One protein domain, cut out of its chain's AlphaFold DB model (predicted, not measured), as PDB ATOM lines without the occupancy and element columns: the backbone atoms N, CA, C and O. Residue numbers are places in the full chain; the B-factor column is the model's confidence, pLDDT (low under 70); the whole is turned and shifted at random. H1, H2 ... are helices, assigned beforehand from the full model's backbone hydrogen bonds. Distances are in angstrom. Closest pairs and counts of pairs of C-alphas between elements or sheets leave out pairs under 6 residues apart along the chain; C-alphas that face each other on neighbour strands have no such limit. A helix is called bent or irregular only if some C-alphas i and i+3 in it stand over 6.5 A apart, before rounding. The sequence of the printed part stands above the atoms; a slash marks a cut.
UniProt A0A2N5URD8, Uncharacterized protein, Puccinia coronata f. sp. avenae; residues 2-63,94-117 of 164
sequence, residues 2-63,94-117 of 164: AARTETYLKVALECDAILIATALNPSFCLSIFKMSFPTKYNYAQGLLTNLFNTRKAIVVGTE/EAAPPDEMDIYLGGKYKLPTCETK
ATOM      1  N   ALA A   2      18.527  31.901  20.411       60.34
ATOM      2  CA  ALA A   2      17.505  31.176  21.185       60.34
ATOM      3  C   ALA A   2      16.740  30.081  20.409       60.34
ATOM      4  O   ALA A   2      16.636  28.958  20.888       60.34
ATOM      5  N   ALA A   3      16.319  30.356  19.169       71.38
ATOM      6  CA  ALA A   3      15.539  29.403  18.369       71.38
ATOM      7  C   ALA A   3      16.239  28.047  18.142       71.38
ATOM      8  O   ALA A   3      15.593  27.007  18.146       71.38
ATOM      9  N   ARG A   4      17.571  28.028  17.976       70.12
ATOM     10  CA  ARG A   4      18.313  26.763  17.814       70.12
ATOM     11  C   ARG A   4      18.378  25.988  19.128       70.12
ATOM     12  O   ARG A   4      18.244  24.772  19.128       70.12
ATOM     13  N   THR A   5      18.563  26.696  20.239       75.31
ATOM     14  CA  THR A   5      18.633  26.110  21.583       75.31
ATOM     15  C   THR A   5      17.314  25.447  21.975       75.31
ATOM     16  O   THR A   5      17.336  24.337  22.496       75.31
ATOM     17  N   GLU A   6      16.178  26.066  21.659       76.25
ATOM     18  CA  GLU A   6      14.854  25.472  21.884       76.25
ATOM     19  C   GLU A   6      14.640  24.200  21.058       76.25
ATOM     20  O   GLU A   6      14.124  23.208  21.575       76.25
ATOM     21  N   THR A   7      15.082  24.191  19.797       83.44
ATOM     22  CA  THR A   7      15.014  22.994  18.950       83.44
ATOM     23  C   THR A   7      15.848  21.854  19.526       83.44
ATOM     24  O   THR A   7      15.346  20.739  19.655       83.44
ATOM     25  N   TYR A   8      17.094  22.117  19.931       82.00
ATOM     26  CA  TYR A   8      17.936  21.089  20.553       82.00
ATOM     27  C   TYR A   8      17.359  20.587  21.872       82.00
ATOM     28  O   TYR A   8      17.409  19.390  22.139       82.00
ATOM     29  N   LEU A   9      16.775  21.478  22.674       82.50
ATOM     30  CA  LEU A   9      16.119  21.101  23.917       82.50
ATOM     31  C   LEU A   9      14.920  20.179  23.662       82.50
ATOM     32  O   LEU A   9      14.789  19.167  24.342       82.50
ATOM     33  N   LYS A  10      14.082  20.473  22.661       86.06
ATOM     34  CA  LYS A  10      12.963  19.593  22.285       86.06
ATOM     35  C   LYS A  10      13.448  18.205  21.875       86.06
ATOM     36  O   LYS A  10      12.975  17.222  22.432       86.06
ATOM     37  N   VAL A  11      14.443  18.140  20.987       87.94
ATOM     38  CA  VAL A  11      15.040  16.866  20.548       87.94
ATOM     39  C   VAL A  11      15.634  16.099  21.735       87.94
ATOM     40  O   VAL A  11      15.455  14.890  21.849       87.94
ATOM     41  N   ALA A  12      16.299  16.794  22.662       85.75
ATOM     42  CA  ALA A  12      16.862  16.175  23.856       85.75
ATOM     43  C   ALA A  12      15.782  15.589  24.783       85.75
ATOM     44  O   ALA A  12      15.953  14.489  25.302       85.75
ATOM     45  N   LEU A  13      14.653  16.286  24.951       87.94
ATOM     46  CA  LEU A  13      13.515  15.837  25.767       87.94
ATOM     47  C   LEU A  13      12.701  14.697  25.128       87.94
ATOM     48  O   LEU A  13      11.827  14.122  25.785       87.94
ATOM     49  N   GLU A  14      12.947  14.387  23.859       90.75
ATOM     50  CA  GLU A  14      12.381  13.231  23.153       90.75
ATOM     51  C   GLU A  14      13.331  12.027  23.133       90.75
ATOM     52  O   GLU A  14      12.924  10.932  22.759       90.75
ATOM     53  N   CYS A  15      14.585  12.192  23.564       87.50
ATOM     54  CA  CYS A  15      15.576  11.126  23.547       87.50
ATOM     55  C   CYS A  15      15.662  10.411  24.900       87.50
ATOM     56  O   CYS A  15      16.236  10.935  25.857       87.50
ATOM     57  N   ASP A  16      15.180   9.169  24.959       88.88
ATOM     58  CA  ASP A  16      15.206   8.342  26.174       88.88
ATOM     59  C   ASP A  16      16.603   8.222  26.788       88.88
ATOM     60  O   ASP A  16      16.756   8.319  28.002       88.88
ATOM     61  N   ALA A  17      17.642   8.067  25.961       87.19
ATOM     62  CA  ALA A  17      19.019   7.958  26.437       87.19
ATOM     63  C   ALA A  17      19.466   9.210  27.205       87.19
ATOM     64  O   ALA A  17      20.163   9.094  28.214       87.19
ATOM     65  N   ILE A  18      19.042  10.396  26.758       86.00
ATOM     66  CA  ILE A  18      19.329  11.660  27.440       86.00
ATOM     67  C   ILE A  18      18.502  11.749  28.721       86.00
ATOM     68  O   ILE A  18      19.063  12.041  29.773       86.00
ATOM     69  N   LEU A  19      17.206  11.430  28.659       86.88
ATOM     70  CA  LEU A  19      16.330  11.450  29.833       86.88
ATOM     71  C   LEU A  19      16.855  10.535  30.948       86.88
ATOM     72  O   LEU A  19      16.953  10.956  32.099       86.88
ATOM     73  N   ILE A  20      17.259   9.317  30.590       85.31
ATOM     74  CA  ILE A  20      17.848   8.338  31.503       85.31
ATOM     75  C   ILE A  20      19.195   8.844  32.023       85.31
ATOM     76  O   ILE A  20      19.408   8.839  33.228       85.31
ATOM     77  N   ALA A  21      20.101   9.319  31.164       83.88
ATOM     78  CA  ALA A  21      21.407   9.818  31.606       83.88
ATOM     79  C   ALA A  21      21.283  11.000  32.583       83.88
ATOM     80  O   ALA A  21      22.036  11.087  33.554       83.88
ATOM     81  N   THR A  22      20.318  11.888  32.348       82.44
ATOM     82  CA  THR A  22      19.999  12.996  33.246       82.44
ATOM     83  C   THR A  22      19.381  12.496  34.552       82.44
ATOM     84  O   THR A  22      19.833  12.914  35.614       82.44
ATOM     85  N   ALA A  23      18.415  11.574  34.486       81.88
ATOM     86  CA  ALA A  23      17.776  10.980  35.662       81.88
ATOM     87  C   ALA A  23      18.749  10.174  36.523       81.88
ATOM     88  O   ALA A  23      18.533  10.073  37.722       81.88
ATOM     89  N   LEU A  24      19.793   9.609  35.912       77.38
ATOM     90  CA  LEU A  24      20.843   8.844  36.577       77.38
ATOM     91  C   LEU A  24      21.928   9.718  37.211       77.38
ATOM     92  O   LEU A  24      22.800   9.205  37.918       77.38
ATOM     93  N   ASN A  25      21.901  11.029  36.972       75.31
ATOM     94  CA  ASN A  25      22.869  11.935  37.561       75.31
ATOM     95  C   ASN A  25      22.569  12.121  39.062       75.31
ATOM     96  O   ASN A  25      21.503  12.636  39.400       75.31
ATOM     97  N   PRO A  26      23.504  11.776  39.964       63.50
ATOM     98  CA  PRO A  26      23.312  11.874  41.414       63.50
ATOM     99  C   PRO A  26      22.995  13.289  41.914       63.50
ATOM    100  O   PRO A  26      22.354  13.427  42.947       63.50
ATOM    101  N   SER A  27      23.416  14.339  41.203       55.25
ATOM    102  CA  SER A  27      23.171  15.727  41.616       55.25
ATOM    103  C   SER A  27      21.723  16.172  41.421       55.25
ATOM    104  O   SER A  27      21.303  17.147  42.033       55.25
ATOM    105  N   PHE A  28      20.968  15.503  40.547       63.81
ATOM    106  CA  PHE A  28      19.641  15.972  40.147       63.81
ATOM    107  C   PHE A  28      18.564  14.894  40.188       63.81
ATOM    108  O   PHE A  28      17.392  15.241  40.319       63.81
ATOM    109  N   CYS A  29      18.931  13.618  40.050       77.00
ATOM    110  CA  CYS A  29      18.022  12.482  39.920       77.00
ATOM    111  C   CYS A  29      16.788  12.843  39.061       77.00
ATOM    112  O   CYS A  29      16.909  13.399  37.968       77.00
ATOM    113  N   LEU A  30      15.574  12.607  39.572       81.25
ATOM    114  CA  LEU A  30      14.338  13.045  38.918       81.25
ATOM    115  C   LEU A  30      13.927  14.493  39.235       81.25
ATOM    116  O   LEU A  30      12.997  15.015  38.614       81.25
ATOM    117  N   SER A  31      14.591  15.168  40.172       74.81
ATOM    118  CA  SER A  31      14.228  16.522  40.599       74.81
ATOM    119  C   SER A  31      14.352  17.551  39.481       74.81
ATOM    120  O   SER A  31      13.514  18.444  39.385       74.81
ATOM    121  N   ILE A  32      15.319  17.395  38.571       76.00
ATOM    122  CA  ILE A  32      15.433  18.272  37.394       76.00
ATOM    123  C   ILE A  32      14.222  18.160  36.464       76.00
ATOM    124  O   ILE A  32      13.773  19.165  35.917       76.00
ATOM    125  N   PHE A  33      13.631  16.971  36.331       82.00
ATOM    126  CA  PHE A  33      12.380  16.821  35.592       82.00
ATOM    127  C   PHE A  33      11.222  17.431  36.365       82.00
ATOM    128  O   PHE A  33      10.403  18.123  35.780       82.00
ATOM    129  N   LYS A  34      11.176  17.258  37.685       80.94
ATOM    130  CA  LYS A  34      10.111  17.839  38.506       80.94
ATOM    131  C   LYS A  34      10.099  19.372  38.454       80.94
ATOM    132  O   LYS A  34       9.025  19.957  38.363       80.94
ATOM    133  N   MET A  35      11.272  20.006  38.500       72.94
ATOM    134  CA  MET A  35      11.402  21.466  38.532       72.94
ATOM    135  C   MET A  35      11.357  22.102  37.141       72.94
ATOM    136  O   MET A  35      10.669  23.101  36.950       72.94
ATOM    137  N   SER A  36      12.076  21.532  36.171       73.44
ATOM    138  CA  SER A  36      12.306  22.187  34.876       73.44
ATOM    139  C   SER A  36      11.491  21.583  33.733       73.44
ATOM    140  O   SER A  36      11.206  22.273  32.758       73.44
ATOM    141  N   PHE A  37      11.094  20.309  33.833       83.19
ATOM    142  CA  PHE A  37      10.406  19.579  32.757       83.19
ATOM    143  C   PHE A  37       9.283  18.675  33.293       83.19
ATOM    144  O   PHE A  37       9.319  17.457  33.081       83.19
ATOM    145  N   PRO A  38       8.279  19.229  34.003       84.44
ATOM    146  CA  PRO A  38       7.319  18.435  34.777       84.44
ATOM    147  C   PRO A  38       6.519  17.457  33.911       84.44
ATOM    148  O   PRO A  38       6.181  16.362  34.353       84.44
ATOM    149  N   THR A  39       6.294  17.794  32.638       89.88
ATOM    150  CA  THR A  39       5.629  16.921  31.656       89.88
ATOM    151  C   THR A  39       6.403  15.634  31.357       89.88
ATOM    152  O   THR A  39       5.806  14.652  30.923       89.88
ATOM    153  N   LYS A  40       7.720  15.611  31.592       87.38
ATOM    154  CA  LYS A  40       8.605  14.464  31.344       87.38
ATOM    155  C   LYS A  40       8.918  13.659  32.601       87.38
ATOM    156  O   LYS A  40       9.481  12.577  32.480       87.38
ATOM    157  N   TYR A  41       8.518  14.135  33.781       88.69
ATOM    158  CA  TYR A  41       8.818  13.488  35.060       88.69
ATOM    159  C   TYR A  41       8.320  12.039  35.123       88.69
ATOM    160  O   TYR A  41       9.125  11.124  35.276       88.69
ATOM    161  N   ASN A  42       7.015  11.821  34.923       92.00
ATOM    162  CA  ASN A  42       6.420  10.481  35.005       92.00
ATOM    163  C   ASN A  42       7.015   9.527  33.961       92.00
ATOM    164  O   ASN A  42       7.226   8.349  34.230       92.00
ATOM    165  N   TYR A  43       7.321  10.049  32.769       93.50
ATOM    166  CA  TYR A  43       7.920   9.265  31.694       93.50
ATOM    167  C   TYR A  43       9.354   8.838  32.036       93.50
ATOM    168  O   TYR A  43       9.683   7.657  31.953       93.50
ATOM    169  N   ALA A  44      10.188   9.774  32.501       87.69
ATOM    170  CA  ALA A  44      11.554   9.488  32.934       87.69
ATOM    171  C   ALA A  44      11.587   8.522  34.131       87.69
ATOM    172  O   ALA A  44      12.415   7.610  34.163       87.69
ATOM    173  N   GLN A  45      10.652   8.670  35.076       89.38
ATOM    174  CA  GLN A  45      10.479   7.730  36.181       89.38
ATOM    175  C   GLN A  45      10.152   6.322  35.665       89.38
ATOM    176  O   GLN A  45      10.820   5.366  36.050       89.38
ATOM    177  N   GLY A  46       9.191   6.196  34.744       89.94
ATOM    178  CA  GLY A  46       8.824   4.913  34.140       89.94
ATOM    179  C   GLY A  46       9.983   4.235  33.402       89.94
ATOM    180  O   GLY A  46      10.200   3.034  33.578       89.94
ATOM    181  N   LEU A  47      10.773   4.997  32.632       89.88
ATOM    182  CA  LEU A  47      11.984   4.491  31.973       89.88
ATOM    183  C   LEU A  47      12.988   3.926  32.985       89.88
ATOM    184  O   LEU A  47      13.520   2.832  32.787       89.88
ATOM    185  N   LEU A  48      13.224   4.656  34.077       86.19
ATOM    186  CA  LEU A  48      14.160   4.257  35.121       86.19
ATOM    187  C   LEU A  48      13.691   2.992  35.855       86.19
ATOM    188  O   LEU A  48      14.468   2.049  36.024       86.19
ATOM    189  N   THR A  49      12.412   2.939  36.229       86.06
ATOM    190  CA  THR A  49      11.799   1.769  36.869       86.06
ATOM    191  C   THR A  49      11.855   0.540  35.960       86.06
ATOM    192  O   THR A  49      12.230  -0.538  36.417       86.06
ATOM    193  N   ASN A  50      11.554   0.683  34.664       87.44
ATOM    194  CA  ASN A  50      11.633  -0.428  33.713       87.44
ATOM    195  C   ASN A  50      13.075  -0.941  33.554       87.44
ATOM    196  O   ASN A  50      13.320  -2.148  33.626       87.44
ATOM    197  N   LEU A  51      14.048  -0.035  33.413       85.06
ATOM    198  CA  LEU A  51      15.467  -0.400  33.342       85.06
ATOM    199  C   LEU A  51      15.917  -1.192  34.570       85.06
ATOM    200  O   LEU A  51      16.631  -2.191  34.439       85.06
ATOM    201  N   PHE A  52      15.493  -0.758  35.753       80.75
ATOM    202  CA  PHE A  52      15.818  -1.431  37.000       80.75
ATOM    203  C   PHE A  52      15.159  -2.802  37.102       80.75
ATOM    204  O   PHE A  52      15.852  -3.780  37.359       80.75
ATOM    205  N   ASN A  53      13.863  -2.908  36.812       82.19
ATOM    206  CA  ASN A  53      13.147  -4.185  36.839       82.19
ATOM    207  C   ASN A  53      13.723  -5.184  35.832       82.19
ATOM    208  O   ASN A  53      13.950  -6.344  36.170       82.19
ATOM    209  N   THR A  54      14.049  -4.720  34.623       80.81
ATOM    210  CA  THR A  54      14.727  -5.526  33.600       80.81
ATOM    211  C   THR A  54      16.063  -6.059  34.124       80.81
ATOM    212  O   THR A  54      16.380  -7.235  33.961       80.81
ATOM    213  N   ARG A  55      16.855  -5.217  34.800       75.00
ATOM    214  CA  ARG A  55      18.134  -5.625  35.403       75.00
ATOM    215  C   ARG A  55      17.951  -6.585  36.570       75.00
ATOM    216  O   ARG A  55      18.672  -7.577  36.631       75.00
ATOM    217  N   LYS A  56      16.995  -6.312  37.455       75.94
ATOM    218  CA  LYS A  56      16.647  -7.159  38.599       75.94
ATOM    219  C   LYS A  56      16.260  -8.558  38.119       75.94
ATOM    220  O   LYS A  56      16.784  -9.531  38.641       75.94
ATOM    221  N   ALA A  57      15.469  -8.663  37.049       72.00
ATOM    222  CA  ALA A  57      15.119  -9.939  36.425       72.00
ATOM    223  C   ALA A  57      16.334 -10.681  35.838       72.00
ATOM    224  O   ALA A  57      16.450 -11.891  36.007       72.00
ATOM    225  N   ILE A  58      17.269  -9.970  35.191       69.56
ATOM    226  CA  ILE A  58      18.517 -10.571  34.686       69.56
ATOM    227  C   ILE A  58      19.364 -11.102  35.846       69.56
ATOM    228  O   ILE A  58      19.871 -12.217  35.770       69.56
ATOM    229  N   VAL A  59      19.521 -10.322  36.915       66.00
ATOM    230  CA  VAL A  59      20.336 -10.704  38.075       66.00
ATOM    231  C   VAL A  59      19.719 -11.891  38.805       66.00
ATOM    232  O   VAL A  59      20.410 -12.886  38.971       66.00
ATOM    233  N   VAL A  60      18.418 -11.864  39.095       64.25
ATOM    234  CA  VAL A  60      17.697 -13.009  39.683       64.25
ATOM    235  C   VAL A  60      17.793 -14.250  38.784       64.25
ATOM    236  O   VAL A  60      17.978 -15.360  39.276       64.25
ATOM    237  N   GLY A  61      17.755 -14.079  37.458       58.31
ATOM    238  CA  GLY A  61      17.985 -15.170  36.505       58.31
ATOM    239  C   GLY A  61      19.432 -15.686  36.459       58.31
ATOM    240  O   GLY A  61      19.663 -16.812  36.028       58.31
ATOM    241  N   THR A  62      20.406 -14.893  36.915       48.75
ATOM    242  CA  THR A  62      21.845 -15.230  36.925       48.75
ATOM    243  C   THR A  62      22.327 -15.702  38.310       48.75
ATOM    244  O   THR A  62      23.335 -16.404  38.416       48.75
ATOM    245  N   GLU A  63      21.595 -15.381  39.380       41.81
ATOM    246  CA  GLU A  63      21.886 -15.737  40.778       41.81
ATOM    247  C   GLU A  63      21.710 -17.228  41.101       41.81
ATOM    248  O   GLU A  63      22.137 -17.676  42.160       41.81
ATOM    249  N   GLU A  94      11.323   9.724  57.227       40.91
ATOM    250  CA  GLU A  94      11.802   8.356  57.468       40.91
ATOM    251  C   GLU A  94      10.670   7.313  57.478       40.91
ATOM    252  O   GLU A  94       9.756   7.376  58.297       40.91
ATOM    253  N   ALA A  95      10.792   6.288  56.630       44.53
ATOM    254  CA  ALA A  95      10.078   5.018  56.757       44.53
ATOM    255  C   ALA A  95      10.946   3.846  56.239       44.53
ATOM    256  O   ALA A  95      11.859   4.090  55.452       44.53
ATOM    257  N   ALA A  96      10.642   2.639  56.762       44.16
ATOM    258  CA  ALA A  96      11.056   1.237  56.485       44.16
ATOM    259  C   ALA A  96      12.121   0.948  55.390       44.16
ATOM    260  O   ALA A  96      12.181   1.680  54.412       44.16
ATOM    261  N   PRO A  97      12.944  -0.131  55.488       46.38
ATOM    262  CA  PRO A  97      14.104  -0.337  54.608       46.38
ATOM    263  C   PRO A  97      13.658  -0.360  53.135       46.38
ATOM    264  O   PRO A  97      12.998  -1.317  52.731       46.38
ATOM    265  N   PRO A  98      13.955   0.689  52.346       55.16
ATOM    266  CA  PRO A  98      13.368   0.824  51.019       55.16
ATOM    267  C   PRO A  98      14.068  -0.113  50.025       55.16
ATOM    268  O   PRO A  98      15.255  -0.407  50.194       55.16
ATOM    269  N   ASP A  99      13.359  -0.555  48.977       66.44
ATOM    270  CA  ASP A  99      13.984  -1.161  47.789       66.44
ATOM    271  C   ASP A  99      15.053  -0.188  47.252       66.44
ATOM    272  O   ASP A  99      14.916   1.028  47.396       66.44
ATOM    273  N   GLU A 100      16.143  -0.678  46.651       66.62
ATOM    274  CA  GLU A 100      17.264   0.196  46.240       66.62
ATOM    275  C   GLU A 100      16.816   1.348  45.321       66.62
ATOM    276  O   GLU A 100      17.368   2.450  45.380       66.62
ATOM    277  N   MET A 101      15.774   1.116  44.517       71.50
ATOM    278  CA  MET A 101      15.127   2.143  43.704       71.50
ATOM    279  C   MET A 101      14.462   3.226  44.561       71.50
ATOM    280  O   MET A 101      14.633   4.411  44.285       71.50
ATOM    281  N   ASP A 102      13.758   2.857  45.626       68.06
ATOM    282  CA  ASP A 102      13.124   3.809  46.541       68.06
ATOM    283  C   ASP A 102      14.170   4.617  47.323       68.06
ATOM    284  O   ASP A 102      13.976   5.807  47.573       68.06
ATOM    285  N   ILE A 103      15.325   4.019  47.644       68.62
ATOM    286  CA  ILE A 103      16.471   4.742  48.229       68.62
ATOM    287  C   ILE A 103      17.005   5.788  47.238       68.62
ATOM    288  O   ILE A 103      17.293   6.925  47.627       68.62
ATOM    289  N   TYR A 104      17.128   5.415  45.961       69.12
ATOM    290  CA  TYR A 104      17.606   6.297  44.896       69.12
ATOM    291  C   TYR A 104      16.639   7.456  44.621       69.12
ATOM    292  O   TYR A 104      17.049   8.617  44.562       69.12
ATOM    293  N   LEU A 105      15.345   7.151  44.508       69.69
ATOM    294  CA  LEU A 105      14.283   8.131  44.281       69.69
ATOM    295  C   LEU A 105      14.042   9.031  45.495       69.69
ATOM    296  O   LEU A 105      13.748  10.213  45.328       69.69
ATOM    297  N   GLY A 106      14.204   8.495  46.706       62.31
ATOM    298  CA  GLY A 106      14.056   9.224  47.965       62.31
ATOM    299  C   GLY A 106      15.206  10.183  48.280       62.31
ATOM    300  O   GLY A 106      15.206  10.795  49.344       62.31
ATOM    301  N   GLY A 107      16.208  10.305  47.400       57.25
ATOM    302  CA  GLY A 107      17.290  11.278  47.567       57.25
ATOM    303  C   GLY A 107      18.200  10.992  48.764       57.25
ATOM    304  O   GLY A 107      18.910  11.887  49.215       57.25
ATOM    305  N   LYS A 108      18.220   9.753  49.285       49.66
ATOM    306  CA  LYS A 108      19.083   9.365  50.421       49.66
ATOM    307  C   LYS A 108      20.578   9.504  50.112       49.66
ATOM    308  O   LYS A 108      21.379   9.623  51.034       49.66
ATOM    309  N   TYR A 109      20.950   9.560  48.835       50.16
ATOM    310  CA  TYR A 109      22.269  10.000  48.385       50.16
ATOM    311  C   TYR A 109      22.319  11.535  48.320       50.16
ATOM    312  O   TYR A 109      22.548  12.104  47.255       50.16
ATOM    313  N   LYS A 110      22.096  12.208  49.460       44.72
ATOM    314  CA  LYS A 110      22.406  13.635  49.637       44.72
ATOM    315  C   LYS A 110      23.921  13.791  49.565       44.72
ATOM    316  O   LYS A 110      24.605  13.777  50.583       44.72
ATOM    317  N   LEU A 111      24.454  13.845  48.356       41.56
ATOM    318  CA  LEU A 111      25.871  14.035  48.131       41.56
ATOM    319  C   LEU A 111      26.047  15.426  47.527       41.56
ATOM    320  O   LEU A 111      25.559  15.663  46.419       41.56
ATOM    321  N   PRO A 112      26.751  16.345  48.215       37.94
ATOM    322  CA  PRO A 112      27.274  17.524  47.548       37.94
ATOM    323  C   PRO A 112      28.037  17.047  46.305       37.94
ATOM    324  O   PRO A 112      28.668  15.988  46.335       37.94
ATOM    325  N   THR A 113      27.975  17.795  45.203       43.28
ATOM    326  CA  THR A 113      28.486  17.413  43.863       43.28
ATOM    327  C   THR A 113      29.904  16.779  43.855       43.28
ATOM    328  O   THR A 113      30.263  16.037  42.935       43.28
ATOM    329  N   CYS A 114      30.711  17.009  44.894       33.50
ATOM    330  CA  CYS A 114      32.035  16.431  45.148       33.50
ATOM    331  C   CYS A 114      32.069  14.954  45.625       33.50
ATOM    332  O   CYS A 114      33.102  14.303  45.451       33.50
ATOM    333  N   GLU A 115      30.979  14.372  46.137       37.78
ATOM    334  CA  GLU A 115      30.930  12.970  46.607       37.78
ATOM    335  C   GLU A 115      30.368  11.967  45.582       37.78
ATOM    336  O   GLU A 115      30.206  10.778  45.862       37.78
ATOM    337  N   THR A 116      30.192  12.390  44.331       42.44
ATOM    338  CA  THR A 116      29.762  11.550  43.193       42.44
ATOM    339  C   THR A 116      30.608  10.285  42.950       42.44
ATOM    340  O   THR A 116      30.197   9.398  42.202       42.44
ATOM    341  N   LYS A 117      31.756  10.138  43.623       40.56
ATOM    342  CA  LYS A 117      32.579   8.916  43.645       40.56
ATOM    343  C   LYS A 117      31.924   7.732  44.378       40.56
ATOM    344  O   LYS A 117      32.336   6.599  44.136       40.56
TER     345      LYS A 117
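Overview. This is residues 2 to 63 and 94 to 117 of the 164 residues of an uncharacterized protein of Puccinia coronata f. sp. avenae (UniProt A0A2N5URD8). Two helical arms point away from a loose body at opposite ends of a long shape: residues 2 to 12 of H1 stick out at one end, and residues 54 to 63, mostly of H4, at the other. Between them H2 crosses the long helix H4, H3 folds back on H4 as a hairpin, H5 runs beside H4, and H6 touches no helix. The printed part has 86 residues with six named helices, H1 to H6 in order, and no named strand; the class is all helix. The whole is loose, with a radius of gyration of the C-alphas of 15.0 A, and elongated, spanning 50 by 31 by 24 A.

Along the chain. H1, residues 2 to 14, begins at C-alpha 2 (17.505, 31.176, 21.185) and is 18.8 A long. H2 is residues 16 to 23 and H3 residues 31 to 36. H4, residues 38 to 62, is 36.7 A long. H5 is residues 100 to 105. H6, residues 113 to 117, ends at C-alpha 117 (32.579, 8.916, 43.645). H4 and H6 are irregular: C-alphas 39 and 42 are 7.3 A apart, C-alphas 114 and 117 7.7 A.

Arrangement. H1 and H2 only just touch, only at the corner, with 3 pairs of C-alphas within 8 A, the closest Ala 12 and Ile 18 at 6.3 A. H2 touches H4, about perpendicular at 86 degrees; the closest C-alphas are Leu 19 and Ala 44, 6.0 A. In the H3 and H4 hairpin, C-alphas 33 and 41 are closest, 4.9 A. H5 is close to but not clearly touching H4, C-alphas 49 and 101 being closest at 7.6 A, at a shallow tilt of 11 degrees, opposite ways. H6 is apart from H4 and H5. Every O i to N i+4 pair is within hydrogen-bond range in H1, H2, H3 and H5; H4 has 19 of 21, and H6 0 of 1, with 0 of 2 O i to N i+3 pairs.

Size, cuts and confidence. C-alphas 2 and 63 are farthest apart, 51.0 A. Residues 64 to 93 are not printed; the gap is 31.0 A. Of the links printed whole, none is long. Mean pLDDT of the printed part is 71.5, with residues 58 to 63, 94 to 100 and 102 to 117 among those under 70.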